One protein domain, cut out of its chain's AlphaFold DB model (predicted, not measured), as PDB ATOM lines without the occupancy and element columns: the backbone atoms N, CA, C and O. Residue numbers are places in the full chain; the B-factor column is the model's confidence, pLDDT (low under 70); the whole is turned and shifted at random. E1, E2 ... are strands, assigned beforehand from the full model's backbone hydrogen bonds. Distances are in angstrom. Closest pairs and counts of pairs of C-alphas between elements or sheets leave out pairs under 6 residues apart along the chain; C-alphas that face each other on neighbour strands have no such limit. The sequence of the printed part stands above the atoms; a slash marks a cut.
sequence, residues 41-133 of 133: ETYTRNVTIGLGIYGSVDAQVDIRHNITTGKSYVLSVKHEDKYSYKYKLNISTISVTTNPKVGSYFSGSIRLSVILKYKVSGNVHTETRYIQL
ATOM      1  N   GLU A  41      63.918 -43.010  95.099       91.62
ATOM      2  CA  GLU A  41      63.179 -42.120  94.216       91.62
ATOM      3  C   GLU A  41      61.943 -41.572  94.933       91.62
ATOM      4  O   GLU A  41      61.390 -42.186  95.847       91.62
ATOM      5  N   THR A  42      61.516 -40.376  94.545       93.94
ATOM      6  CA  THR A  42      60.246 -39.801  94.991       93.94
ATOM      7  C   THR A  42      59.441 -39.439  93.761       93.94
ATOM      8  O   THR A  42      59.944 -38.754  92.874       93.94
ATOM      9  N   TYR A  43      58.201 -39.905  93.709       92.88
ATOM     10  CA  TYR A  43      57.284 -39.619  92.617       92.88
ATOM     11  C   TYR A  43      55.890 -39.312  93.144       92.88
ATOM     12  O   TYR A  43      55.510 -39.675  94.258       92.88
ATOM     13  N   THR A  44      55.115 -38.655  92.293       95.44
ATOM     14  CA  THR A  44      53.759 -38.221  92.593       95.44
ATOM     15  C   THR A  44      52.775 -38.976  91.710       95.44
ATOM     16  O   THR A  44      52.949 -39.062  90.493       95.44
ATOM     17  N   ARG A  45      51.712 -39.504  92.317       93.81
ATOM     18  CA  ARG A  45      50.565 -40.081  91.613       93.81
ATOM     19  C   ARG A  45      49.375 -39.141  91.736       93.81
ATOM     20  O   ARG A  45      48.901 -38.891  92.841       93.81
ATOM     21  N   ASN A  46      48.900 -38.653  90.596       95.06
ATOM     22  CA  ASN A  46      47.687 -37.848  90.504       95.06
ATOM     23  C   ASN A  46      46.524 -38.733  90.067       95.06
ATOM     24  O   ASN A  46      46.669 -39.537  89.144       95.06
ATOM     25  N   VAL A  47      45.377 -38.575  90.716       94.31
ATOM     26  CA  VAL A  47      44.158 -39.304  90.381       94.31
ATOM     27  C   VAL A  47      42.941 -38.410  90.561       94.31
ATOM     28  O   VAL A  47      42.862 -37.647  91.519       94.31
ATOM     29  N   THR A  48      41.971 -38.540  89.663       93.25
ATOM     30  CA  THR A  48      40.681 -37.859  89.773       93.25
ATOM     31  C   THR A  48      39.610 -38.871  90.144       93.25
ATOM     32  O   THR A  48      39.391 -39.856  89.439       93.25
ATOM     33  N   ILE A  49      38.916 -38.619  91.252       91.12
ATOM     34  CA  ILE A  49      37.794 -39.432  91.718       91.12
ATOM     35  C   ILE A  49      36.501 -38.748  91.291       91.12
ATOM     36  O   ILE A  49      36.110 -37.724  91.848       91.12
ATOM     37  N   GLY A  50      35.838 -39.316  90.284       87.56
ATOM     38  CA  GLY A  50      34.553 -38.819  89.801       87.56
ATOM     39  C   GLY A  50      33.425 -39.098  90.793       87.56
ATOM     40  O   GLY A  50      33.220 -40.237  91.211       87.56
ATOM     41  N   LEU A  51      32.655 -38.062  91.123       83.06
ATOM     42  CA  LEU A  51      31.469 -38.127  91.985       83.06
ATOM     43  C   LEU A  51      30.170 -38.063  91.164       83.06
ATOM     44  O   LEU A  51      29.119 -37.659  91.659       83.06
ATOM     45  N   GLY A  52      30.241 -38.402  89.874       83.12
ATOM     46  CA  GLY A  52      29.131 -38.254  88.937       83.12
ATOM     47  C   GLY A  52      28.721 -36.788  88.769       83.12
ATOM     48  O   GLY A  52      29.559 -35.920  88.538       83.12
ATOM     49  N   ILE A  53      27.424 -36.499  88.905       84.50
ATOM     50  CA  ILE A  53      26.865 -35.148  88.701       84.50
ATOM     51  C   ILE A  53      27.329 -34.116  89.740       84.50
ATOM     52  O   ILE A  53      27.133 -32.914  89.545       84.50
ATOM     53  N   TYR A  54      27.898 -34.574  90.857       83.94
ATOM     54  CA  TYR A  54      28.281 -33.714  91.973       83.94
ATOM     55  C   TYR A  54      29.659 -33.065  91.783       83.94
ATOM     56  O   TYR A  54      29.923 -32.032  92.399       83.94
ATOM     57  N   GLY A  55      30.499 -33.600  90.891       89.56
ATOM     58  CA  GLY A  55      31.832 -33.079  90.584       89.56
ATOM     59  C   GLY A  55      32.916 -34.148  90.684       89.56
ATOM     60  O   GLY A  55      32.664 -35.325  90.411       89.56
ATOM     61  N   SER A  56      34.117 -33.746  91.087       91.81
ATOM     62  CA  SER A  56      35.246 -34.651  91.315       91.81
ATOM     63  C   SER A  56      36.105 -34.219  92.502       91.81
ATOM     64  O   SER A  56      36.018 -33.086  92.970       91.81
ATOM     65  N   VAL A  57      36.944 -35.137  92.976       93.69
ATOM     66  CA  VAL A  57      38.047 -34.844  93.897       93.69
ATOM     67  C   VAL A  57      39.342 -35.212  93.197       93.69
ATOM     68  O   VAL A  57      39.537 -36.375  92.837       93.69
ATOM     69  N   ASP A  58      40.211 -34.231  93.002       95.56
ATOM     70  CA  ASP A  58      41.556 -34.462  92.492       95.56
ATOM     71  C   ASP A  58      42.470 -34.726  93.679       95.56
ATOM     72  O   ASP A  58      42.529 -33.933  94.614       95.56
ATOM     73  N   ALA A  59      43.165 -35.854  93.664       95.81
ATOM     74  CA  ALA A  59      44.050 -36.263  94.734       95.81
ATOM     75  C   ALA A  59      45.469 -36.475  94.216       95.81
ATOM     76  O   ALA A  59      45.695 -37.057  93.154       95.81
ATOM     77  N   GLN A  60      46.419 -36.030  95.025       95.88
ATOM     78  CA  GLN A  60      47.845 -36.161  94.802       95.88
ATOM     79  C   GLN A  60      48.432 -37.000  95.935       95.88
ATOM     80  O   GLN A  60      48.318 -36.627  97.105       95.88
ATOM     81  N   VAL A  61      49.069 -38.121  95.597       95.81
ATOM     82  CA  VAL A  61      49.779 -38.975  96.555       95.81
ATOM     83  C   VAL A  61      51.266 -38.946  96.241       95.81
ATOM     84  O   VAL A  61      51.688 -39.386  95.171       95.81
ATOM     85  N   ASP A  62      52.062 -38.451  97.187       95.69
ATOM     86  CA  ASP A  62      53.518 -38.451  97.073       95.69
ATOM     87  C   ASP A  62      54.082 -39.725  97.706       95.69
ATOM     88  O   ASP A  62      53.791 -40.057  98.863       95.69
ATOM     89  N   ILE A  63      54.898 -40.447  96.944       95.38
ATOM     90  CA  ILE A  63      55.432 -41.756  97.312       95.38
ATOM     91  C   ILE A  63      56.946 -41.706  97.206       95.38
ATOM     92  O   ILE A  63      57.508 -41.271  96.203       95.38
ATOM     93  N   ARG A  64      57.607 -42.199  98.249       94.88
ATOM     94  CA  ARG A  64      59.042 -42.460  98.253       94.88
ATOM     95  C   ARG A  64      59.267 -43.950  98.049       94.88
ATOM     96  O   ARG A  64      58.764 -44.738  98.843       94.88
ATOM     97  N   HIS A  65      60.018 -44.340  97.032       92.62
ATOM     98  CA  HIS A  65      60.341 -45.734  96.753       92.62
ATOM     99  C   HIS A  65      61.832 -45.986  96.966       92.62
ATOM    100  O   HIS A  65      62.676 -45.286  96.416       92.62
ATOM    101  N   ASN A  66      62.153 -46.966  97.807       90.81
ATOM    102  CA  ASN A  66      63.514 -47.432  98.018       90.81
ATOM    103  C   ASN A  66      63.759 -48.615  97.079       90.81
ATOM    104  O   ASN A  66      63.310 -49.732  97.346       90.81
ATOM    105  N   ILE A  67      64.486 -48.351  95.997       87.00
ATOM    106  CA  ILE A  67      64.748 -49.298  94.910       87.00
ATOM    107  C   ILE A  67      65.579 -50.486  95.418       87.00
ATOM    108  O   ILE A  67      65.360 -51.617  94.996       87.00
ATOM    109  N   THR A  68      66.475 -50.270  96.386       86.19
ATOM    110  CA  THR A  68      67.294 -51.335  96.988       86.19
ATOM    111  C   THR A  68      66.457 -52.356  97.765       86.19
ATOM    112  O   THR A  68      66.743 -53.548  97.726       86.19
ATOM    113  N   THR A  69      65.427 -51.907  98.487       88.44
ATOM    114  CA  THR A  69      64.585 -52.779  99.333       88.44
ATOM    115  C   THR A  69      63.265 -53.187  98.677       88.44
ATOM    116  O   THR A  69      62.554 -54.032  99.217       88.44
ATOM    117  N   GLY A  70      62.891 -52.554  97.562       89.00
ATOM    118  CA  GLY A  70      61.585 -52.712  96.917       89.00
ATOM    119  C   GLY A  70      60.406 -52.178  97.744       89.00
ATOM    120  O   GLY A  70      59.249 -52.425  97.398       89.00
ATOM    121  N   LYS A  71      60.665 -51.469  98.851       91.56
ATOM    122  CA  LYS A  71      59.624 -50.903  99.717       91.56
ATOM    123  C   LYS A  71      59.335 -49.460  99.344       91.56
ATOM    124  O   LYS A  71      60.234 -48.658  99.103       91.56
ATOM    125  N   SER A  72      58.059 -49.124  99.384       94.00
ATOM    126  CA  SER A  72      57.554 -47.774  99.189       94.00
ATOM    127  C   SER A  72      57.056 -47.197 100.509       94.00
ATOM    128  O   SER A  72      56.738 -47.935 101.437       94.00
ATOM    129  N   TYR A  73      56.988 -45.877 100.601       94.44
ATOM    130  CA  TYR A  73      56.533 -45.131 101.765       94.44
ATOM    131  C   TYR A  73      55.610 -44.004 101.319       94.44
ATOM    132  O   TYR A  73      55.964 -43.221 100.433       94.44
ATOM    133  N   VAL A  74      54.431 -43.916 101.931       95.50
ATOM    134  CA  VAL A  74      53.475 -42.843 101.629       95.50
ATOM    135  C   VAL A  74      53.904 -41.579 102.370       95.50
ATOM    136  O   VAL A  74      53.792 -41.512 103.595       95.50
ATOM    137  N   LEU A  75      54.398 -40.579 101.637       95.06
ATOM    138  CA  LEU A  75      54.866 -39.314 102.209       95.06
ATOM    139  C   LEU A  75      53.706 -38.388 102.550       95.06
ATOM    140  O   LEU A  75      53.668 -37.825 103.642       95.06
ATOM    141  N   SER A  76      52.790 -38.196 101.604       95.75
ATOM    142  CA  SER A  76      51.707 -37.233 101.752       95.75
ATOM    143  C   SER A  76      50.511 -37.597 100.878       95.75
ATOM    144  O   SER A  76      50.646 -38.295  99.870       95.75
ATOM    145  N   VAL A  77      49.341 -37.107 101.283       96.19
ATOM    146  CA  VAL A  77      48.154 -37.042 100.437       96.19
ATOM    147  C   VAL A  77      47.615 -35.619 100.488       96.19
ATOM    148  O   VAL A  77      47.456 -35.048 101.569       96.19
ATOM    149  N   LYS A  78      47.361 -35.039  99.320       95.75
ATOM    150  CA  LYS A  78      46.694 -33.744  99.154       95.75
ATOM    151  C   LYS A  78      45.477 -33.941  98.270       95.75
ATOM    152  O   LYS A  78      45.461 -34.857  97.446       95.75
ATOM    153  N   HIS A  79      44.473 -33.092  98.432       95.75
ATOM    154  CA  HIS A  79      43.318 -33.108  97.550       95.75
ATOM    155  C   HIS A  79      42.785 -31.707  97.273       95.75
ATOM    156  O   HIS A  79      42.971 -30.785  98.068       95.75
ATOM    157  N   GLU A  80      42.109 -31.589  96.139       96.25
ATOM    158  CA  GLU A  80      41.335 -30.432  95.729       96.25
ATOM    159  C   GLU A  80      39.927 -30.896  95.343       96.25
ATOM    160  O   GLU A  80      39.744 -31.781  94.502       96.25
ATOM    161  N   ASP A  81      38.921 -30.293  95.966       94.44
ATOM    162  CA  ASP A  81      37.520 -30.595  95.699       94.44
ATOM    163  C   ASP A  81      36.996 -29.720  94.549       94.44
ATOM    164  O   ASP A  81      37.006 -28.491  94.630       94.44
ATOM    165  N   LYS A  82      36.469 -30.346  93.492       93.25
ATOM    166  CA  LYS A  82      35.923 -29.674  92.300       93.25
ATOM    167  C   LYS A  82      34.433 -29.956  92.157       93.25
ATOM    168  O   LYS A  82      33.992 -30.707  91.285       93.25
ATOM    169  N   TYR A  83      33.636 -29.356  93.040       92.31
ATOM    170  CA  TYR A  83      32.182 -29.532  93.030       92.31
ATOM    171  C   TYR A  83      31.485 -28.701  91.965       92.31
ATOM    172  O   TYR A  83      31.797 -27.531  91.738       92.31
ATOM    173  N   SER A  84      30.444 -29.286  91.375       87.75
ATOM    174  CA  SER A  84      29.531 -28.547  90.510       87.75
ATOM    175  C   SER A  84      28.862 -27.415  91.294       87.75
ATOM    176  O   SER A  84      28.343 -27.621  92.398       87.75
ATOM    177  N   TYR A  85      28.819 -26.217  90.702       87.69
ATOM    178  CA  TYR A  85      28.264 -25.013  91.331       87.69
ATOM    179  C   TYR A  85      26.846 -25.230  91.880       87.69
ATOM    180  O   TYR A  85      26.506 -24.707  92.940       87.69
ATOM    181  N   LYS A  86      26.042 -26.054  91.194       86.88
ATOM    182  CA  LYS A  86      24.669 -26.396  91.584       86.88
ATOM    183  C   LYS A  86      24.582 -27.134  92.925       86.88
ATOM    184  O   LYS A  86      23.582 -27.003  93.625       86.88
ATOM    185  N   TYR A  87      25.602 -27.913  93.280       83.38
ATOM    186  CA  TYR A  87      25.572 -28.809  94.440       83.38
ATOM    187  C   TYR A  87      26.564 -28.426  95.541       83.38
ATOM    188  O   TYR A  87      26.464 -28.976  96.633       83.38
ATOM    189  N   LYS A  88      27.456 -27.452  95.303       82.06
ATOM    190  CA  LYS A  88      28.561 -27.061  96.202       82.06
ATOM    191  C   LYS A  88      28.175 -26.775  97.661       82.06
ATOM    192  O   LYS A  88      29.005 -26.924  98.541       82.06
ATOM    193  N   LEU A  89      26.940 -26.338  97.926       83.06
ATOM    194  CA  LEU A  89      26.466 -26.033  99.286       83.06
ATOM    195  C   LEU A  89      25.991 -27.277 100.052       83.06
ATOM    196  O   LEU A  89      25.804 -27.227 101.263       83.06
ATOM    197  N   ASN A  90      25.772 -28.380  99.339       87.31
ATOM    198  CA  ASN A  90      25.177 -29.604  99.858       87.31
ATOM    199  C   ASN A  90      26.131 -30.795  99.769       87.31
ATOM    200  O   ASN A  90      25.671 -31.913  99.975       87.31
ATOM    201  N   ILE A  91      27.409 -30.589  99.442       89.81
ATOM    202  CA  ILE A  91      28.435 -31.633  99.373       89.81
ATOM    203  C   ILE A  91      29.737 -31.148 100.013       89.81
ATOM    204  O   ILE A  91      30.092 -29.978  99.895       89.81
ATOM    205  N   SER A  92      30.440 -32.049 100.691       91.25
ATOM    206  CA  SER A  92      31.766 -31.799 101.253       91.25
ATOM    207  C   SER A  92      32.570 -33.093 101.361       91.25
ATOM    208  O   SER A  92      32.017 -34.125 101.761       91.25
ATOM    209  N   THR A  93      33.877 -33.027 101.120       93.12
ATOM    210  CA  THR A  93      34.805 -34.116 101.430       93.12
ATOM    211  C   THR A  93      35.025 -34.115 102.936       93.12
ATOM    212  O   THR A  93      35.424 -33.109 103.516       93.12
ATOM    213  N   ILE A  94      34.732 -35.239 103.586       93.81
ATOM    214  CA  ILE A  94      35.023 -35.444 105.008       93.81
ATOM    215  C   ILE A  94      36.502 -35.782 105.177       93.81
ATOM    216  O   ILE A  94      37.165 -35.264 106.073       93.81
ATOM    217  N   SER A  95      37.012 -36.684 104.338       93.56
ATOM    218  CA  SER A  95      38.403 -37.113 104.399       93.56
ATOM    219  C   SER A  95      38.878 -37.735 103.092       93.56
ATOM    220  O   SER A  95      38.111 -38.356 102.353       93.56
ATOM    221  N   VAL A  96      40.182 -37.607 102.852       94.75
ATOM    222  CA  VAL A  96      40.919 -38.344 101.826       94.75
ATOM    223  C   VAL A  96      42.033 -39.109 102.522       94.75
ATOM    224  O   VAL A  96      42.856 -38.527 103.224       94.75
ATOM    225  N   THR A  97      42.031 -40.430 102.380       95.12
ATOM    226  CA  THR A  97      42.945 -41.320 103.103       95.12
ATOM    227  C   THR A  97      43.538 -42.360 102.170       95.12
ATOM    228  O   THR A  97      42.924 -42.752 101.179       95.12
ATOM    229  N   THR A  98      44.735 -42.831 102.493       95.81
ATOM    230  CA  THR A  98      45.390 -43.927 101.781       95.81
ATOM    231  C   THR A  98      45.406 -45.180 102.653       95.81
ATOM    232  O   THR A  98      45.516 -45.104 103.877       95.81
ATOM    233  N   ASN A  99      45.324 -46.345 102.022       94.19
ATOM    234  CA  ASN A  99      45.711 -47.619 102.605       94.19
ATOM    235  C   ASN A  99      46.806 -48.216 101.713       94.19
ATOM    236  O   ASN A  99      46.507 -48.567 100.568       94.19
ATOM    237  N   PRO A 100      48.059 -48.290 102.178       93.19
ATOM    238  CA  PRO A 100      48.541 -47.978 103.529       93.19
ATOM    239  C   PRO A 100      48.482 -46.486 103.872       93.19
ATOM    240  O   PRO A 100      48.528 -45.631 102.987       93.19
ATOM    241  N   LYS A 101      48.361 -46.170 105.167       94.50
ATOM    242  CA  LYS A 101      48.232 -44.787 105.654       94.50
ATOM    243  C   LYS A 101      49.494 -43.968 105.387       94.50
ATOM    244  O   LYS A 101      50.599 -44.511 105.343       94.50
ATOM    245  N   VAL A 102      49.328 -42.650 105.289       95.25
ATOM    246  CA  VAL A 102      50.449 -41.701 105.289       95.25
ATOM    247  C   VAL A 102      51.376 -42.008 106.464       95.25
ATOM    248  O   VAL A 102      50.927 -42.274 107.581       95.25
ATOM    249  N   GLY A 103      52.675 -42.018 106.192       93.62
ATOM    250  CA  GLY A 103      53.687 -42.357 107.178       93.62
ATOM    251  C   GLY A 103      53.971 -43.854 107.326       93.62
ATOM    252  O   GLY A 103      54.592 -44.257 108.306       93.62
ATOM    253  N   SER A 104      53.489 -44.699 106.405       91.19
ATOM    254  CA  SER A 104      53.686 -46.155 106.464       91.19
ATOM    255  C   SER A 104      54.431 -46.701 105.252       91.19
ATOM    256  O   SER A 104      54.230 -46.249 104.122       91.19
ATOM    257  N   TYR A 105      55.267 -47.712 105.507       92.25
ATOM    258  CA  TYR A 105      55.924 -48.505 104.473       92.25
ATOM    259  C   TYR A 105      54.995 -49.582 103.917       92.25
ATOM    260  O   TYR A 105      54.168 -50.133 104.645       92.25
ATOM    261  N   PHE A 106      55.173 -49.921 102.644       93.19
ATOM    262  CA  PHE A 106      54.395 -50.943 101.961       93.19
ATOM    263  C   PHE A 106      55.117 -51.537 100.756       93.19
ATOM    264  O   PHE A 106      56.096 -50.988 100.253       93.19
ATOM    265  N   SER A 107      54.577 -52.655 100.283       89.62
ATOM    266  CA  SER A 107      54.949 -53.300  99.029       89.62
ATOM    267  C   SER A 107      53.661 -53.619  98.273       89.62
ATOM    268  O   SER A 107      52.691 -54.072  98.880       89.62
ATOM    269  N   GLY A 108      53.638 -53.362  96.967       87.00
ATOM    270  CA  GLY A 108      52.443 -53.526  96.138       87.00
ATOM    271  C   GLY A 108      51.653 -52.231  95.961       87.00
ATOM    272  O   GLY A 108      52.228 -51.146  95.891       87.00
ATOM    273  N   SER A 109      50.337 -52.359  95.823       87.25
ATOM    274  CA  SER A 109      49.460 -51.281  95.372       87.25
ATOM    275  C   SER A 109      48.897 -50.440  96.528       87.25
ATOM    276  O   SER A 109      48.742 -50.915  97.655       87.25
ATOM    277  N   ILE A 110      48.566 -49.176  96.245       91.81
ATOM    278  CA  ILE A 110      47.970 -48.250  97.225       91.81
ATOM    279  C   ILE A 110      46.503 -48.054  96.886       91.81
ATOM    280  O   ILE A 110      46.154 -47.831  95.731       91.81
ATOM    281  N   ARG A 111      45.632 -48.083  97.890       93.81
ATOM    282  CA  ARG A 111      44.236 -47.687  97.728       93.81
ATOM    283  C   ARG A 111      44.022 -46.291  98.287       93.81
ATOM    284  O   ARG A 111      44.291 -46.047  99.459       93.81
ATOM    285  N   LEU A 112      43.485 -45.398  97.473       93.88
ATOM    286  CA  LEU A 112      42.971 -44.108  97.904       93.88
ATOM    287  C   LEU A 112      41.480 -44.241  98.239       93.88
ATOM    288  O   LEU A 112      40.740 -44.908  97.516       93.88
ATOM    289  N   SER A 113      41.049 -43.609  99.325       93.50
ATOM    290  CA  SER A 113      39.658 -43.581  99.781       93.50
ATOM    291  C   SER A 113      39.225 -42.141 100.024       93.50
ATOM    292  O   SER A 113      39.893 -41.420 100.764       93.50
ATOM    293  N   VAL A 114      38.102 -41.739  99.440       92.00
ATOM    294  CA  VAL A 114      37.484 -40.422  99.648       92.00
ATOM    295  C   VAL A 114      36.136 -40.635 100.311       92.00
ATOM    296  O   VAL A 114      35.288 -41.340  99.763       92.00
ATOM    297  N   ILE A 115      35.949 -40.044 101.489       93.19
ATOM    298  CA  ILE A 115      34.679 -40.061 102.215       93.19
ATOM    299  C   ILE A 115      33.978 -38.733 101.977       93.19
ATOM    300  O   ILE A 115      34.525 -37.666 102.255       93.19
ATOM    301  N   LEU A 116      32.749 -38.807 101.493       91.25
ATOM    302  CA  LEU A 116      31.933 -37.667 101.108       91.25
ATOM    303  C   LEU A 116      30.729 -37.575 102.023       91.25
ATOM    304  O   LEU A 116      30.156 -38.587 102.424       91.25
ATOM    305  N   LYS A 117      30.303 -36.348 102.287       91.81
ATOM    306  CA  LYS A 117      29.021 -36.040 102.906       91.81
ATOM    307  C   LYS A 117      28.208 -35.223 101.929       91.81
ATOM    308  O   LYS A 117      28.714 -34.224 101.425       91.81
ATOM    309  N   TYR A 118      26.959 -35.598 101.696       88.12
ATOM    310  CA  TYR A 118      26.064 -34.779 100.889       88.12
ATOM    311  C   TYR A 118      24.618 -34.808 101.375       88.12
ATOM    312  O   TYR A 118      24.226 -35.693 102.132       88.12
ATOM    313  N   LYS A 119      23.822 -33.812 100.972       86.38
ATOM    314  CA  LYS A 119      22.411 -33.675 101.352       86.38
ATOM    315  C   LYS A 119      21.496 -33.809 100.135       86.38
ATOM    316  O   LYS A 119      21.638 -33.053  99.176       86.38
ATOM    317  N   VAL A 120      20.526 -34.722 100.197       82.50
ATOM    318  CA  VAL A 120      19.493 -34.919  99.164       82.50
ATOM    319  C   VAL A 120      18.123 -34.870  99.823       82.50
ATOM    320  O   VAL A 120      17.864 -35.599 100.777       82.50
ATOM    321  N   SER A 121      17.247 -33.986  99.341       85.38
ATOM    322  CA  SER A 121      15.858 -33.869  99.821       85.38
ATOM    323  C   SER A 121      15.725 -33.767 101.350       85.38
ATOM    324  O   SER A 121      14.827 -34.352 101.941       85.38
ATOM    325  N   GLY A 122      16.642 -33.053 102.010       84.00
ATOM    326  CA  GLY A 122      16.636 -32.909 103.471       84.00
ATOM    327  C   GLY A 122      17.494 -33.930 104.227       84.00
ATOM    328  O   GLY A 122      17.941 -33.618 105.329       84.00
ATOM    329  N   ASN A 123      17.806 -35.077 103.623       86.81
ATOM    330  CA  ASN A 123      18.535 -36.171 104.261       86.81
ATOM    331  C   ASN A 123      20.037 -36.084 104.007       86.81
ATOM    332  O   ASN A 123      20.470 -35.717 102.916       86.81
ATOM    333  N   VAL A 124      20.831 -36.419 105.024       90.00
ATOM    334  CA  VAL A 124      22.293 -36.458 104.941       90.00
ATOM    335  C   VAL A 124      22.737 -37.871 104.590       90.00
ATOM    336  O   VAL A 124      22.364 -38.830 105.259       90.00
ATOM    337  N   HIS A 125      23.578 -37.972 103.573       88.88
ATOM    338  CA  HIS A 125      24.187 -39.199 103.096       88.88
ATOM    339  C   HIS A 125      25.703 -39.127 103.274       88.88
ATOM    340  O   HIS A 125      26.311 -38.056 103.178       88.88
ATOM    341  N   THR A 126      26.309 -40.284 103.525       92.56
ATOM    342  CA  THR A 126      27.761 -40.455 103.558       92.56
ATOM    343  C   THR A 126      28.138 -41.595 102.636       92.56
ATOM    344  O   THR A 126      27.511 -42.651 102.661       92.56
ATOM    345  N   GLU A 127      29.153 -41.369 101.814       89.31
ATOM    346  CA  GLU A 127      29.569 -42.314 100.789       89.31
ATOM    347  C   GLU A 127      31.088 -42.377 100.716       89.31
ATOM    348  O   GLU A 127      31.758 -41.347 100.783       89.31
ATOM    349  N   THR A 128      31.625 -43.585 100.553       92.56
ATOM    350  CA  THR A 128      33.062 -43.797 100.383       92.56
ATOM    351  C   THR A 128      33.344 -44.284  98.972       92.56
ATOM    352  O   THR A 128      32.788 -45.288  98.526       92.56
ATOM    353  N   ARG A 129      34.240 -43.588  98.276       91.31
ATOM    354  CA  ARG A 129      34.750 -43.976  96.960       91.31
ATOM    355  C   ARG A 129      36.192 -44.439  97.083       91.31
ATOM    356  O   ARG A 129      36.971 -43.844  97.824       91.31
ATOM    357  N   TYR A 130      36.536 -45.485  96.339       91.38
ATOM    358  CA  TYR A 130      37.868 -46.083  96.344       91.38
ATOM    359  C   TYR A 130      38.472 -46.067  94.947       91.38
ATOM    360  O   TYR A 130      37.776 -46.370  93.978       91.38
ATOM    361  N   ILE A 131      39.772 -45.792  94.865       90.88
ATOM    362  CA  ILE A 131      40.572 -46.012  93.658       90.88
ATOM    363  C   ILE A 131      41.872 -46.721  94.028       90.88
ATOM    364  O   ILE A 131      42.494 -46.421  95.046       90.88
ATOM    365  N   GLN A 132      42.266 -47.678  93.193       91.88
ATOM    366  CA  GLN A 132      43.570 -48.319  93.256       91.88
ATOM    367  C   GLN A 132      44.577 -47.509  92.426       91.88
ATOM    368  O   GLN A 132      44.286 -47.179  91.276       91.88
ATOM    369  N   LEU A 133      45.723 -47.188  93.024       85.88
ATOM    370  CA  LEU A 133      46.877 -46.544  92.392       85.88
ATOM    371  C   LEU A 133      47.929 -47.575  91.984       85.88
ATOM    372  O   LEU A 133      48.066 -48.592  92.714       85.88
TER     373      LEU A 133
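Overview. This is residues 41 to 133 of the 133 residues of an uncharacterized protein of Coprobacillus sp. AF33-1AC (UniProt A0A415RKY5). This is a long, thin sandwich of two twisted, three-stranded sheets, E1 E2 E3 and E4 E5 E6, which are only partly face to face: they are shifted lengthwise, with the E2 to E3 turn near one end of the rod and the E5 to E6 turn near the other. The chain passes once between the sheets, from E3 to E4, and the long link from E4 to E5 folds back beside E3. The printed part has 93 residues with six named strands in the order E1 to E6 and no named helix; the class is all strand, and both sheets are antiparallel. With a radius of gyration of the C-alphas of 15.2 A it is only just loose, close to compact, and it spans 54 by 19 by 17 A.

Arrangement. Start with E1, residues 41 to 50, E2, residues 55 to 66, and E3, residues 71 to 83: they form a meander, each strand the antiparallel neighbour of the one before. In the hairpin E1 and E2, look at N 45 and O 61, 2.9 A apart; in the hairpin E2 and E3, at N 60 and O 78, 2.9 A. E3 bends by 52 degrees at residue 75. Next come E4, residues 91 to 99, E5, residues 111 to 120, and E6, residues 123 to 132, a second meander. In the hairpin E4 and E5, N 97 and O 113 are 2.9 A apart; in the hairpin E5 and E6, N 116 and O 127 are 2.8 A apart. The two sheets make a sandwich, face to face, with strands at 23 degrees to each other. Between them, the closest C-alphas of E3 and E4 are those of His 79 and Val 96, 7.2 A; those of E1 and E6 are Ile 49 and Ile 131, 7.4 A. E2 is near E4 and E5, while E3 and E6, for instance, are apart.

Along the chain. Find C-alpha 41 at (63.179, -42.120, 94.216); from there E1 runs 29.2 A to residue 50. E2 covers 35.6 A and E3 35.4 A, from C-alpha 71 at (59.624, -50.903, 99.717). E4 measures 23.8 A, E5 27.9 A and E6 29.9 A, ending at C-alpha 132, (43.570, -48.319, 93.256).

Size, cuts and confidence. The C-alphas farthest apart are those of Thr 68 and Ser 121, 54.4 A. The printed part has no cut and ends at Leu 133, the chain's last residue. The link E4 to E5 is long, with 11 residues; in it, residues 105 to 106 pair antiparallel with residues 72 to 73 of E3. The mean pLDDT of the printed part is 91.3, and no printed residue is under 70.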